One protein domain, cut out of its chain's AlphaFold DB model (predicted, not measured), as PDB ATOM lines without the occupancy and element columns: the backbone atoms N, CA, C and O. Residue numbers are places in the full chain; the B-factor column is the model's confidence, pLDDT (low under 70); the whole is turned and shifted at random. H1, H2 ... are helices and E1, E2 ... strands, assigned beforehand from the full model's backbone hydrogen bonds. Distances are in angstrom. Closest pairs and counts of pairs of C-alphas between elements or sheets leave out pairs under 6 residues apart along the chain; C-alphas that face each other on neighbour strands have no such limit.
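This is residues 4 to 93 of the 93 residues of an uncharacterized protein of Erysipelatoclostridium ramosum (UniProt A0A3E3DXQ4). A small, strongly twisted sheet of three strands has two helices, H2 and H3, side by side over one face, while its other face has no named helix. H1 lies off the sheet near the last turn of H3, and a long stretch without named elements, residues 13 to 30, leads from it to H2. The 90 printed residues hold H1, H2, E1, E2, E3 and H3 in this order; the sheet, E2 - E1 - E3, is antiparallel and the class is mixed, helices and strands. The whole is compact, with a radius of gyration of the C-alphas of 12.5 A, and rounded, spanning 31 by 30 by 29 A.

H1, residues 4 to 12, is close to but not clearly touching H3, residues 81 to 91; their closest C-alphas, Val 6 and Gln 91, are 7.3 A apart. H2, residues 31 to 45, touches H3 at a shallow tilt of 13 degrees, opposite ways; the closest C-alphas, Cys 38 and Leu 85, are 5.5 A apart. E1, residues 50 to 56, and E2, residues 59 to 65, form an antiparallel hairpin, with N 54 and O 62 2.8 A apart, within hydrogen-bond range. E3, residues 76 to 80, is antiparallel to E1, with N 53 and O 77 2.8 A apart, also within range. H2 is over E2 at a height over the sheet of 10.0 A; H3, on the same face, has a height of 8.8 A. In H1, H2 and H3 every O i to N i+4 pair is within hydrogen-bond range.

H1 begins at C-alpha 4, (-42.682, 1.002, 98.958). H2 is 20.4 A long, E1 20.0 A, E2 18.4 A and H3 15.4 A; H1 measures 12.6 A and E3 12.9 A. H3 ends at C-alpha 91, (-38.468, 4.292, 89.633).

The C-alphas farthest apart, Gly 4 and Glu 44, are 32.6 A apart. The printed part has no cut, and the link from H1 to H2 is long. The pLDDT is under 70 at residues 4 to 29 and residue 93.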
ATOM      1  N   GLY A   4     -41.410   0.790  98.259       50.00
ATOM      2  CA  GLY A   4     -42.682   1.002  98.958       50.00
ATOM      3  C   GLY A   4     -43.396   2.324  98.630       50.00
ATOM      4  O   GLY A   4     -44.613   2.412  98.787       50.00
ATOM      5  N   ASP A   5     -42.681   3.337  98.133       58.09
ATOM      6  CA  ASP A   5     -43.244   4.657  97.816       58.09
ATOM      7  C   ASP A   5     -43.997   4.652  96.467       58.09
ATOM      8  O   ASP A   5     -45.024   5.315  96.302       58.09
ATOM      9  N   VAL A   6     -43.550   3.824  95.514       57.94
ATOM     10  CA  VAL A   6     -44.159   3.701  94.177       57.94
ATOM     11  C   VAL A   6     -45.489   2.948  94.247       57.94
ATOM     12  O   VAL A   6     -46.485   3.400  93.680       57.94
ATOM     13  N   ILE A   7     -45.556   1.852  95.010       64.38
ATOM     14  CA  ILE A   7     -46.817   1.129  95.255       64.38
ATOM     15  C   ILE A   7     -47.822   2.015  95.994       64.38
ATOM     16  O   ILE A   7     -49.008   2.032  95.652       64.38
ATOM     17  N   GLY A   8     -47.358   2.781  96.988       63.16
ATOM     18  CA  GLY A   8     -48.194   3.737  97.712       63.16
ATOM     19  C   GLY A   8     -48.782   4.814  96.796       63.16
ATOM     20  O   GLY A   8     -49.964   5.149  96.912       63.16
ATOM     21  N   TYR A   9     -47.986   5.315  95.850       66.19
ATOM     22  CA  TYR A   9     -48.432   6.268  94.838       66.19
ATOM     23  C   TYR A   9     -49.468   5.659  93.879       66.19
ATOM     24  O   TYR A   9     -50.526   6.251  93.663       66.19
ATOM     25  N   LEU A  10     -49.229   4.447  93.368       66.19
ATOM     26  CA  LEU A  10     -50.145   3.772  92.441       66.19
ATOM     27  C   LEU A  10     -51.501   3.450  93.087       66.19
ATOM     28  O   LEU A  10     -52.540   3.688  92.472       66.19
ATOM     29  N   LYS A  11     -51.527   3.026  94.359       68.12
ATOM     30  CA  LYS A  11     -52.790   2.859  95.107       68.12
ATOM     31  C   LYS A  11     -53.548   4.175  95.265       68.12
ATOM     32  O   LYS A  11     -54.766   4.197  95.113       68.12
ATOM     33  N   LYS A  12     -52.848   5.282  95.546       69.62
ATOM     34  CA  LYS A  12     -53.469   6.617  95.649       69.62
ATOM     35  C   LYS A  12     -54.058   7.099  94.325       69.62
ATOM     36  O   LYS A  12     -55.047   7.824  94.343       69.62
ATOM     37  N   CYS A  13     -53.484   6.685  93.201       68.69
ATOM     38  CA  CYS A  13     -54.015   6.962  91.870       68.69
ATOM     39  C   CYS A  13     -55.166   6.026  91.451       68.69
ATOM     40  O   CYS A  13     -55.692   6.192  90.357       68.69
ATOM     41  N   GLY A  14     -55.591   5.088  92.309       59.53
ATOM     42  CA  GLY A  14     -56.753   4.228  92.064       59.53
ATOM     43  C   GLY A  14     -56.463   2.964  91.252       59.53
ATOM     44  O   GLY A  14     -57.400   2.338  90.765       59.53
ATOM     45  N   TYR A  15     -55.194   2.575  91.102       57.94
ATOM     46  CA  TYR A  15     -54.829   1.340  90.406       57.94
ATOM     47  C   TYR A  15     -55.037   0.108  91.310       57.94
ATOM     48  O   TYR A  15     -54.587   0.097  92.460       57.94
ATOM     49  N   ASP A  16     -55.702  -0.935  90.793       51.59
ATOM     50  CA  ASP A  16     -55.890  -2.218  91.489       51.59
ATOM     51  C   ASP A  16     -54.632  -3.092  91.364       51.59
ATOM     52  O   ASP A  16     -54.182  -3.412  90.265       51.59
ATOM     53  N   LEU A  17     -54.040  -3.455  92.505       62.44
ATOM     54  CA  LEU A  17     -52.743  -4.146  92.586       62.44
ATOM     55  C   LEU A  17     -52.874  -5.564  93.168       62.44
ATOM     56  O   LEU A  17     -51.896  -6.133  93.651       62.44
ATOM     57  N   SER A  18     -54.075  -6.147  93.136       47.69
ATOM     58  CA  SER A  18     -54.405  -7.414  93.811       47.69
ATOM     59  C   SER A  18     -53.698  -8.651  93.224       47.69
ATOM     60  O   SER A  18     -53.761  -9.735  93.805       47.69
ATOM     61  N   PHE A  19     -53.002  -8.506  92.092       42.38
ATOM     62  CA  PHE A  19     -52.424  -9.607  91.308       42.38
ATOM     63  C   PHE A  19     -50.886  -9.674  91.318       42.38
ATOM     64  O   PHE A  19     -50.311 -10.548  90.667       42.38
ATOM     65  N   MET A  20     -50.197  -8.779  92.032       48.16
ATOM     66  CA  MET A  20     -48.731  -8.708  92.011       48.16
ATOM     67  C   MET A  20     -48.101  -9.891  92.769       48.16
ATOM     68  O   MET A  20     -48.137  -9.958  93.995       48.16
ATOM     69  N   LYS A  21     -47.526 -10.846  92.026       42.84
ATOM     70  CA  LYS A  21     -46.662 -11.920  92.544       42.84
ATOM     71  C   LYS A  21     -45.211 -11.669  92.129       42.84
ATOM     72  O   LYS A  21     -44.928 -11.406  90.966       42.84
ATOM     73  N   THR A  22     -44.319 -11.755  93.107       40.19
ATOM     74  CA  THR A  22     -42.870 -11.524  93.044       40.19
ATOM     75  C   THR A  22     -42.190 -12.408  91.991       40.19
ATOM     76  O   THR A  22     -42.445 -13.612  91.956       40.19
ATOM     77  N   ALA A  23     -41.329 -11.831  91.150       39.28
ATOM     78  CA  ALA A  23     -40.426 -12.570  90.273       39.28
ATOM     79  C   ALA A  23     -39.004 -12.569  90.895       39.28
ATOM     80  O   ALA A  23     -38.834 -12.338  92.091       39.28
ATOM     81  N   ASP A  24     -37.988 -12.973  90.138       37.03
ATOM     82  CA  ASP A  24     -36.678 -13.354  90.670       37.03
ATOM     83  C   ASP A  24     -35.666 -12.183  90.664       37.03
ATOM     84  O   ASP A  24     -35.223 -11.722  89.607       37.03
ATOM     85  N   HIS A  25     -35.258 -11.764  91.870       41.34
ATOM     86  CA  HIS A  25     -34.422 -10.608  92.255       41.34
ATOM     87  C   HIS A  25     -33.035 -10.449  91.573       41.34
ATOM     88  O   HIS A  25     -32.301  -9.510  91.893       41.34
ATOM     89  N   ASN A  26     -32.619 -11.339  90.663       38.47
ATOM     90  CA  ASN A  26     -31.222 -11.447  90.211       38.47
ATOM     91  C   ASN A  26     -30.879 -10.803  88.857       38.47
ATOM     92  O   ASN A  26     -29.729 -10.870  88.415       38.47
ATOM     93  N   LYS A  27     -31.819 -10.129  88.191       47.78
ATOM     94  CA  LYS A  27     -31.501  -9.297  87.021       47.78
ATOM     95  C   LYS A  27     -31.386  -7.843  87.460       47.78
ATOM     96  O   LYS A  27     -32.373  -7.211  87.808       47.78
ATOM     97  N   LYS A  28     -30.174  -7.281  87.421       50.09
ATOM     98  CA  LYS A  28     -29.988  -5.824  87.497       50.09
ATOM     99  C   LYS A  28     -30.619  -5.200  86.251       50.09
ATOM    100  O   LYS A  28     -29.994  -5.148  85.194       50.09
ATOM    101  N   TYR A  29     -31.872  -4.782  86.361       59.91
ATOM    102  CA  TYR A  29     -32.574  -4.069  85.303       59.91
ATOM    103  C   TYR A  29     -32.023  -2.640  85.220       59.91
ATOM    104  O   TYR A  29     -32.084  -1.888  86.190       59.91
ATOM    105  N   SER A  30     -31.431  -2.270  84.080       71.56
ATOM    106  CA  SER A  30     -30.983  -0.891  83.863       71.56
ATOM    107  C   SER A  30     -32.195  -0.028  83.518       71.56
ATOM    108  O   SER A  30     -32.679  -0.058  82.386       71.56
ATOM    109  N   PHE A  31     -32.702   0.733  84.490       75.25
ATOM    110  CA  PHE A  31     -33.843   1.633  84.286       75.25
ATOM    111  C   PHE A  31     -33.587   2.666  83.186       75.25
ATOM    112  O   PHE A  31     -34.498   2.990  82.431       75.25
ATOM    113  N   GLU A  32     -32.343   3.122  83.026       81.06
ATOM    114  CA  GLU A  32     -31.956   4.014  81.927       81.06
ATOM    115  C   GLU A  32     -32.213   3.371  80.555       81.06
ATOM    116  O   GLU A  32     -32.698   4.027  79.631       81.06
ATOM    117  N   HIS A  33     -31.956   2.067  80.432       82.19
ATOM    118  CA  HIS A  33     -32.252   1.328  79.209       82.19
ATOM    119  C   HIS A  33     -33.761   1.279  78.937       82.19
ATOM    120  O   HIS A  33     -34.175   1.544  77.812       82.19
ATOM    121  N   LEU A  34     -34.575   1.017  79.965       83.88
ATOM    122  CA  LEU A  34     -36.038   0.961  79.850       83.88
ATOM    123  C   LEU A  34     -36.636   2.325  79.474       83.88
ATOM    124  O   LEU A  34     -37.480   2.400  78.586       83.88
ATOM    125  N   VAL A  35     -36.142   3.410  80.075       87.00
ATOM    126  CA  VAL A  35     -36.541   4.786  79.733       87.00
ATOM    127  C   VAL A  35     -36.196   5.111  78.279       87.00
ATOM    128  O   VAL A  35     -37.030   5.640  77.542       87.00
ATOM    129  N   ASN A  36     -34.977   4.785  77.841       86.00
ATOM    130  CA  ASN A  36     -34.551   5.023  76.462       86.00
ATOM    131  C   ASN A  36     -35.347   4.179  75.459       86.00
ATOM    132  O   ASN A  36     -35.664   4.668  74.374       86.00
ATOM    133  N   GLN A  37     -35.699   2.946  75.826       84.94
ATOM    134  CA  GLN A  37     -36.553   2.083  75.020       84.94
ATOM    135  C   GLN A  37     -37.964   2.672  74.894       84.94
ATOM    136  O   GLN A  37     -38.427   2.862  73.775       84.94
ATOM    137  N   CYS A  38     -38.588   3.096  75.998       88.12
ATOM    138  CA  CYS A  38     -39.901   3.743  75.955       88.12
ATOM    139  C   CYS A  38     -39.901   4.998  75.076       88.12
ATOM    140  O   CYS A  38     -40.830   5.202  74.304       88.12
ATOM    141  N   LYS A  39     -38.859   5.837  75.145       89.38
ATOM    142  CA  LYS A  39     -38.754   7.036  74.294       89.38
ATOM    143  C   LYS A  39     -38.688   6.691  72.806       89.38
ATOM    144  O   LYS A  39     -39.302   7.385  71.999       89.38
ATOM    145  N   ARG A  40     -37.957   5.631  72.445       89.19
ATOM    146  CA  ARG A  40     -37.892   5.136  71.061       89.19
ATOM    147  C   ARG A  40     -39.231   4.571  70.609       89.19
ATOM    148  O   ARG A  40     -39.716   4.959  69.555       89.19
ATOM    149  N   ASP A  41     -39.855   3.744  71.434       89.19
ATOM    150  CA  ASP A  41     -41.141   3.136  71.110       89.19
ATOM    151  C   ASP A  41     -42.250   4.199  71.003       89.19
ATOM    152  O   ASP A  41     -43.143   4.063  70.175       89.19
ATOM    153  N   ILE A  42     -42.195   5.290  71.782       91.19
ATOM    154  CA  ILE A  42     -43.139   6.418  71.654       91.19
ATOM    155  C   ILE A  42     -42.967   7.101  70.303       91.19
ATOM    156  O   ILE A  42     -43.958   7.482  69.683       91.19
ATOM    157  N   PHE A  43     -41.726   7.249  69.840       89.56
ATOM    158  CA  PHE A  43     -41.451   7.799  68.520       89.56
ATOM    159  C   PHE A  43     -41.946   6.874  67.394       89.56
ATOM    160  O   PHE A  43     -42.444   7.368  66.387       89.56
ATOM    161  N   GLU A  44     -41.841   5.553  67.562       91.00
ATOM    162  CA  GLU A  44     -42.208   4.570  66.533       91.00
ATOM    163  C   GLU A  44     -43.711   4.243  66.497       91.00
ATOM    164  O   GLU A  44     -44.302   4.150  65.422       91.00
ATOM    165  N   PHE A  45     -44.344   4.076  67.660       90.25
ATOM    166  CA  PHE A  45     -45.716   3.570  67.795       90.25
ATOM    167  C   PHE A  45     -46.707   4.604  68.335       90.25
ATOM    168  O   PHE A  45     -47.916   4.411  68.234       90.25
ATOM    169  N   GLY A  46     -46.213   5.718  68.875       89.88
ATOM    170  CA  GLY A  46     -47.029   6.766  69.474       89.88
ATOM    171  C   GLY A  46     -47.241   6.597  70.980       89.88
ATOM    172  O   GLY A  46     -47.208   5.509  71.551       89.88
ATOM    173  N   GLU A  47     -47.495   7.720  71.648       92.12
ATOM    174  CA  GLU A  47     -47.616   7.808  73.111       92.12
ATOM    175  C   GLU A  47     -48.797   7.023  73.716       92.12
ATOM    176  O   GLU A  47     -48.768   6.675  74.899       92.12
ATOM    177  N   ASN A  48     -49.827   6.752  72.910       92.81
ATOM    178  CA  ASN A  48     -51.059   6.071  73.315       92.81
ATOM    179  C   ASN A  48     -51.066   4.582  72.933       92.81
ATOM    180  O   ASN A  48     -52.115   3.944  72.999       92.81
ATOM    181  N   GLU A  49     -49.928   4.023  72.519       92.12
ATOM    182  CA  GLU A  49     -49.826   2.591  72.255       92.12
ATOM    183  C   GLU A  49     -50.004   1.808  73.574       92.12
ATOM    184  O   GLU A  49     -49.327   2.115  74.564       92.12
ATOM    185  N   PRO A  50     -50.906   0.812  73.637       91.31
ATOM    186  CA  PRO A  50     -51.132   0.037  74.849       91.31
ATOM    187  C   PRO A  50     -49.986  -0.944  75.094       91.31
ATOM    188  O   PRO A  50     -49.580  -1.705  74.211       91.31
ATOM    189  N   VAL A  51     -49.522  -1.031  76.335       90.94
ATOM    190  CA  VAL A  51     -48.429  -1.903  76.765       90.94
ATOM    191  C   VAL A  51     -48.757  -2.676  78.032       90.94
ATOM    192  O   VAL A  51     -49.547  -2.248  78.866       90.94
ATOM    193  N   LYS A  52     -48.086  -3.814  78.182       90.00
ATOM    194  CA  LYS A  52     -48.104  -4.664  79.368       90.00
ATOM    195  C   LYS A  52     -46.770  -4.508  80.076       90.00
ATOM    196  O   LYS A  52     -45.744  -4.957  79.565       90.00
ATOM    197  N   MET A  53     -46.770  -3.863  81.233       88.81
ATOM    198  CA  MET A  53     -45.598  -3.740  82.092       88.81
ATOM    199  C   MET A  53     -45.494  -4.946  83.014       88.81
ATOM    200  O   MET A  53     -46.453  -5.298  83.693       88.81
ATOM    201  N   TYR A  54     -44.320  -5.557  83.071       86.00
ATOM    202  CA  TYR A  54     -44.038  -6.676  83.953       86.00
ATOM    203  C   TYR A  54     -43.382  -6.190  85.231       86.00
ATOM    204  O   TYR A  54     -42.460  -5.367  85.210       86.00
ATOM    205  N   LEU A  55     -43.852  -6.758  86.330       82.38
ATOM    206  CA  LEU A  55     -43.425  -6.419  87.670       82.38
ATOM    207  C   LEU A  55     -42.730  -7.608  88.323       82.38
ATOM    208  O   LEU A  55     -43.142  -8.758  88.166       82.38
ATOM    209  N   ASP A  56     -41.681  -7.291  89.060       76.88
ATOM    210  CA  ASP A  56     -40.974  -8.177  89.952       76.88
ATOM    211  C   ASP A  56     -40.984  -7.561  91.359       76.88
ATOM    212  O   ASP A  56     -40.312  -6.561  91.622       76.88
ATOM    213  N   GLY A  57     -41.805  -8.127  92.246       75.00
ATOM    214  CA  GLY A  57     -41.998  -7.616  93.602       75.00
ATOM    215  C   GLY A  57     -42.624  -6.234  93.578       75.00
ATOM    216  O   GLY A  57     -43.794  -6.116  93.245       75.00
ATOM    217  N   ASP A  58     -41.837  -5.206  93.881       74.00
ATOM    218  CA  ASP A  58     -42.289  -3.811  93.902       74.00
ATOM    219  C   ASP A  58     -41.701  -2.986  92.739       74.00
ATOM    220  O   ASP A  58     -41.768  -1.755  92.731       74.00
ATOM    221  N   ILE A  59     -41.076  -3.652  91.760       79.00
ATOM    222  CA  ILE A  59     -40.294  -3.014  90.700       79.00
ATOM    223  C   ILE A  59     -40.804  -3.443  89.323       79.00
ATOM    224  O   ILE A  59     -40.756  -4.621  88.971       79.00
ATOM    225  N   PHE A  60     -41.225  -2.490  88.483       84.06
ATOM    226  CA  PHE A  60     -41.381  -2.775  87.056       84.06
ATOM    227  C   PHE A  60     -40.017  -2.930  86.399       84.06
ATOM    228  O   PHE A  60     -39.135  -2.088  86.566       84.06
ATOM    229  N   TYR A  61     -39.858  -4.016  85.648       83.44
ATOM    230  CA  TYR A  61     -38.560  -4.428  85.116       83.44
ATOM    231  C   TYR A  61     -38.516  -4.567  83.596       83.44
ATOM    232  O   TYR A  61     -37.444  -4.658  83.001       83.44
ATOM    233  N   SER A  62     -39.677  -4.652  82.952       86.62
ATOM    234  CA  SER A  62     -39.798  -4.646  81.497       86.62
ATOM    235  C   SER A  62     -41.222  -4.300  81.097       86.62
ATOM    236  O   SER A  62     -42.125  -4.279  81.931       86.62
ATOM    237  N   TYR A  63     -41.435  -4.063  79.813       88.75
ATOM    238  CA  TYR A  63     -42.761  -3.981  79.225       88.75
ATOM    239  C   TYR A  63     -42.751  -4.665  77.860       88.75
ATOM    240  O   TYR A  63     -41.695  -4.981  77.309       88.75
ATOM    241  N   THR A  64     -43.932  -4.924  77.320       88.94
ATOM    242  CA  THR A  64     -44.110  -5.320  75.926       88.94
ATOM    243  C   THR A  64     -45.331  -4.621  75.354       88.94
ATOM    244  O   THR A  64     -46.246  -4.271  76.100       88.94
ATOM    245  N   LEU A  65     -45.362  -4.411  74.041       86.69
ATOM    246  CA  LEU A  65     -46.562  -3.902  73.384       86.69
ATOM    247  C   LEU A  65     -47.690  -4.918  73.550       86.69
ATOM    248  O   LEU A  65     -47.471  -6.121  73.415       86.69
ATOM    249  N   SER A  66     -48.907  -4.447  73.808       84.81
ATOM    250  CA  SER A  66     -50.036  -5.335  74.118       84.81
ATOM    251  C   SER A  66     -50.414  -6.259  72.961       84.81
ATOM    252  O   SER A  66     -51.003  -7.312  73.199       84.81
ATOM    253  N   ARG A  67     -50.019  -5.893  71.732       80.19
ATOM    254  CA  ARG A  67     -50.132  -6.716  70.518       80.19
ATOM    255  C   ARG A  67     -49.308  -8.010  70.564       80.19
ATOM    256  O   ARG A  67     -49.566  -8.905  69.768       80.19
ATOM    257  N   PHE A  68     -48.318  -8.101  71.452       80.38
ATOM    258  CA  PHE A  68     -47.533  -9.312  71.663       80.38
ATOM    259  C   PHE A  68     -48.112 -10.156  72.799       80.38
ATOM    260  O   PHE A  68     -48.712  -9.645  73.759       80.38
ATOM    261  N   ASP A  69     -47.907 -11.466  72.686       75.81
ATOM    262  CA  ASP A  69     -48.308 -12.421  73.709       75.81
ATOM    263  C   ASP A  69     -47.652 -12.100  75.053       75.81
ATOM    264  O   ASP A  69     -46.463 -11.778  75.159       75.81
ATOM    265  N   SER A  70     -48.463 -12.187  76.104       71.00
ATOM    266  CA  SER A  70     -47.997 -11.995  77.471       71.00
ATOM    267  C   SER A  70     -47.101 -13.162  77.885       71.00
ATOM    268  O   SER A  70     -47.332 -14.311  77.505       71.00
ATOM    269  N   LYS A  71     -46.113 -12.903  78.744       70.81
ATOM    270  CA  LYS A  71     -45.351 -13.988  79.379       70.81
ATOM    271  C   LYS A  71     -46.284 -14.818  80.268       70.81
ATOM    272  O   LYS A  71     -46.857 -14.298  81.224       70.81
ATOM    273  N   PHE A  72     -46.435 -16.104  79.953       70.25
ATOM    274  CA  PHE A  72     -47.315 -17.007  80.693       70.25
ATOM    275  C   PHE A  72     -46.923 -17.073  82.176       70.25
ATOM    276  O   PHE A  72     -45.753 -17.263  82.507       70.25
ATOM    277  N   GLY A  73     -47.904 -16.912  83.069       70.88
ATOM    278  CA  GLY A  73     -47.697 -16.980  84.520       70.88
ATOM    279  C   GLY A  73     -46.993 -15.771  85.148       70.88
ATOM    280  O   GLY A  73     -46.703 -15.817  86.341       70.88
ATOM    281  N   VAL A  74     -46.732 -14.698  84.391       73.56
ATOM    282  CA  VAL A  74     -46.104 -13.474  84.910       73.56
ATOM    283  C   VAL A  74     -47.166 -12.385  85.089       73.56
ATOM    284  O   VAL A  74     -47.873 -12.079  84.126       73.56
ATOM    285  N   PRO A  75     -47.286 -11.774  86.280       76.44
ATOM    286  CA  PRO A  75     -48.199 -10.659  86.478       76.44
ATOM    287  C   PRO A  75     -47.750  -9.456  85.650       76.44
ATOM    288  O   PRO A  75     -46.564  -9.114  85.592       76.44
ATOM    289  N   TYR A  76     -48.720  -8.815  85.011       82.44
ATOM    290  CA  TYR A  76     -48.500  -7.614  84.229       82.44
ATOM    291  C   TYR A  76     -49.567  -6.566  84.533       82.44
ATOM    292  O   TYR A  76     -50.669  -6.880  84.978       82.44
ATOM    293  N   PHE A  77     -49.206  -5.317  84.289       85.31
ATOM    294  CA  PHE A  77     -50.053  -4.146  84.409       85.31
ATOM    295  C   PHE A  77     -50.244  -3.536  83.020       85.31
ATOM    296  O   PHE A  77     -49.259  -3.298  82.320       85.31
ATOM    297  N   GLU A  78     -51.489  -3.319  82.601       89.44
ATOM    298  CA  GLU A  78     -51.799  -2.703  81.307       89.44
ATOM    299  C   GLU A  78     -51.905  -1.187  81.444       89.44
ATOM    300  O   GLU A  78     -52.641  -0.677  82.288       89.44
ATOM    301  N   CYS A  79     -51.165  -0.468  80.607       87.69
ATOM    302  CA  CYS A  79     -51.176   0.990  80.554       87.69
ATOM    303  C   CYS A  79     -50.761   1.491  79.171       87.69
ATOM    304  O   CYS A  79     -50.461   0.710  78.269       87.69
ATOM    305  N   LEU A  80     -50.753   2.804  78.980       93.44
ATOM    306  CA  LEU A  80     -50.234   3.430  77.772       93.44
ATOM    307  C   LEU A  80     -48.712   3.571  77.842       93.44
ATOM    308  O   LEU A  80     -48.124   3.744  78.909       93.44
ATOM    309  N   LEU A  81     -48.063   3.587  76.683       91.88
ATOM    310  CA  LEU A  81     -46.613   3.726  76.566       91.88
ATOM    311  C   LEU A  81     -46.067   4.990  77.269       91.88
ATOM    312  O   LEU A  81     -45.013   4.945  77.906       91.88
ATOM    313  N   LYS A  82     -46.817   6.103  77.243       93.00
ATOM    314  CA  LYS A  82     -46.491   7.318  78.016       93.00
ATOM    315  C   LYS A  82     -46.561   7.129  79.533       93.00
ATOM    316  O   LYS A  82     -45.794   7.749  80.269       93.00
ATOM    317  N   GLU A  83     -47.475   6.288  80.006       91.88
ATOM    318  CA  GLU A  83     -47.605   5.959  81.425       91.88
ATOM    319  C   GLU A  83     -46.463   5.037  81.850       91.88
ATOM    320  O   GLU A  83     -45.841   5.283  82.882       91.88
ATOM    321  N   ALA A  84     -46.110   4.057  81.012       90.50
ATOM    322  CA  ALA A  84     -44.960   3.186  81.233       90.50
ATOM    323  C   ALA A  84     -43.644   3.966  81.338       90.50
ATOM    324  O   ALA A  84     -42.879   3.752  82.281       90.50
ATOM    325  N   LEU A  85     -43.413   4.928  80.436       91.44
ATOM    326  CA  LEU A  85     -42.261   5.830  80.517       91.44
ATOM    327  C   LEU A  85     -42.219   6.558  81.866       91.44
ATOM    328  O   LEU A  85     -41.190   6.560  82.539       91.44
ATOM    329  N   ARG A  86     -43.346   7.147  82.278       89.56
ATOM    330  CA  ARG A  86     -43.432   7.908  83.527       89.56
ATOM    331  C   ARG A  86     -43.190   7.033  84.754       89.56
ATOM    332  O   ARG A  86     -42.550   7.487  85.698       89.56
ATOM    333  N   ILE A  87     -43.664   5.790  84.741       89.38
ATOM    334  CA  ILE A  87     -43.406   4.813  85.803       89.38
ATOM    335  C   ILE A  87     -41.904   4.507  85.896       89.38
ATOM    336  O   ILE A  87     -41.341   4.598  86.985       89.38
ATOM    337  N   PHE A  88     -41.227   4.240  84.773       87.19
ATOM    338  CA  PHE A  88     -39.780   3.993  84.793       87.19
ATOM    339  C   PHE A  88     -38.970   5.218  85.232       87.19
ATOM    340  O   PHE A  88     -38.010   5.076  85.988       87.19
ATOM    341  N   GLU A  89     -39.362   6.425  84.819       86.44
ATOM    342  CA  GLU A  89     -38.724   7.665  85.280       86.44
ATOM    343  C   GLU A  89     -38.910   7.890  86.789       86.44
ATOM    344  O   GLU A  89     -37.987   8.362  87.455       86.44
ATOM    345  N   LEU A  90     -40.071   7.518  87.346       86.00
ATOM    346  CA  LEU A  90     -40.326   7.563  88.790       86.00
ATOM    347  C   LEU A  90     -39.495   6.530  89.559       86.00
ATOM    348  O   LEU A  90     -39.025   6.836  90.650       86.00
ATOM    349  N   GLN A  91     -39.286   5.336  89.002       78.62
ATOM    350  CA  GLN A  91     -38.468   4.292  89.633       78.62
ATOM    351  C   GLN A  91     -36.960   4.566  89.576       78.62
ATOM    352  O   GLN A  91     -36.217   4.036  90.398       78.62
ATOM    353  N   ASN A  92     -36.503   5.386  88.627       70.31
ATOM    354  CA  ASN A  92     -35.101   5.793  88.511       70.31
ATOM    355  C   ASN A  92     -34.710   6.946  89.473       70.31
ATOM    356  O   ASN A  92     -33.555   7.371  89.481       70.31
ATOM    357  N   ARG A  93     -35.659   7.479  90.258       60.16
ATOM    358  CA  ARG A  93     -35.441   8.489  91.314       60.16
ATOM    359  C   ARG A  93     -35.361   7.844  92.694       60.16
ATOM    360  O   ARG A  93     -34.648   8.362  93.584       60.16
TER     361      ARG A  93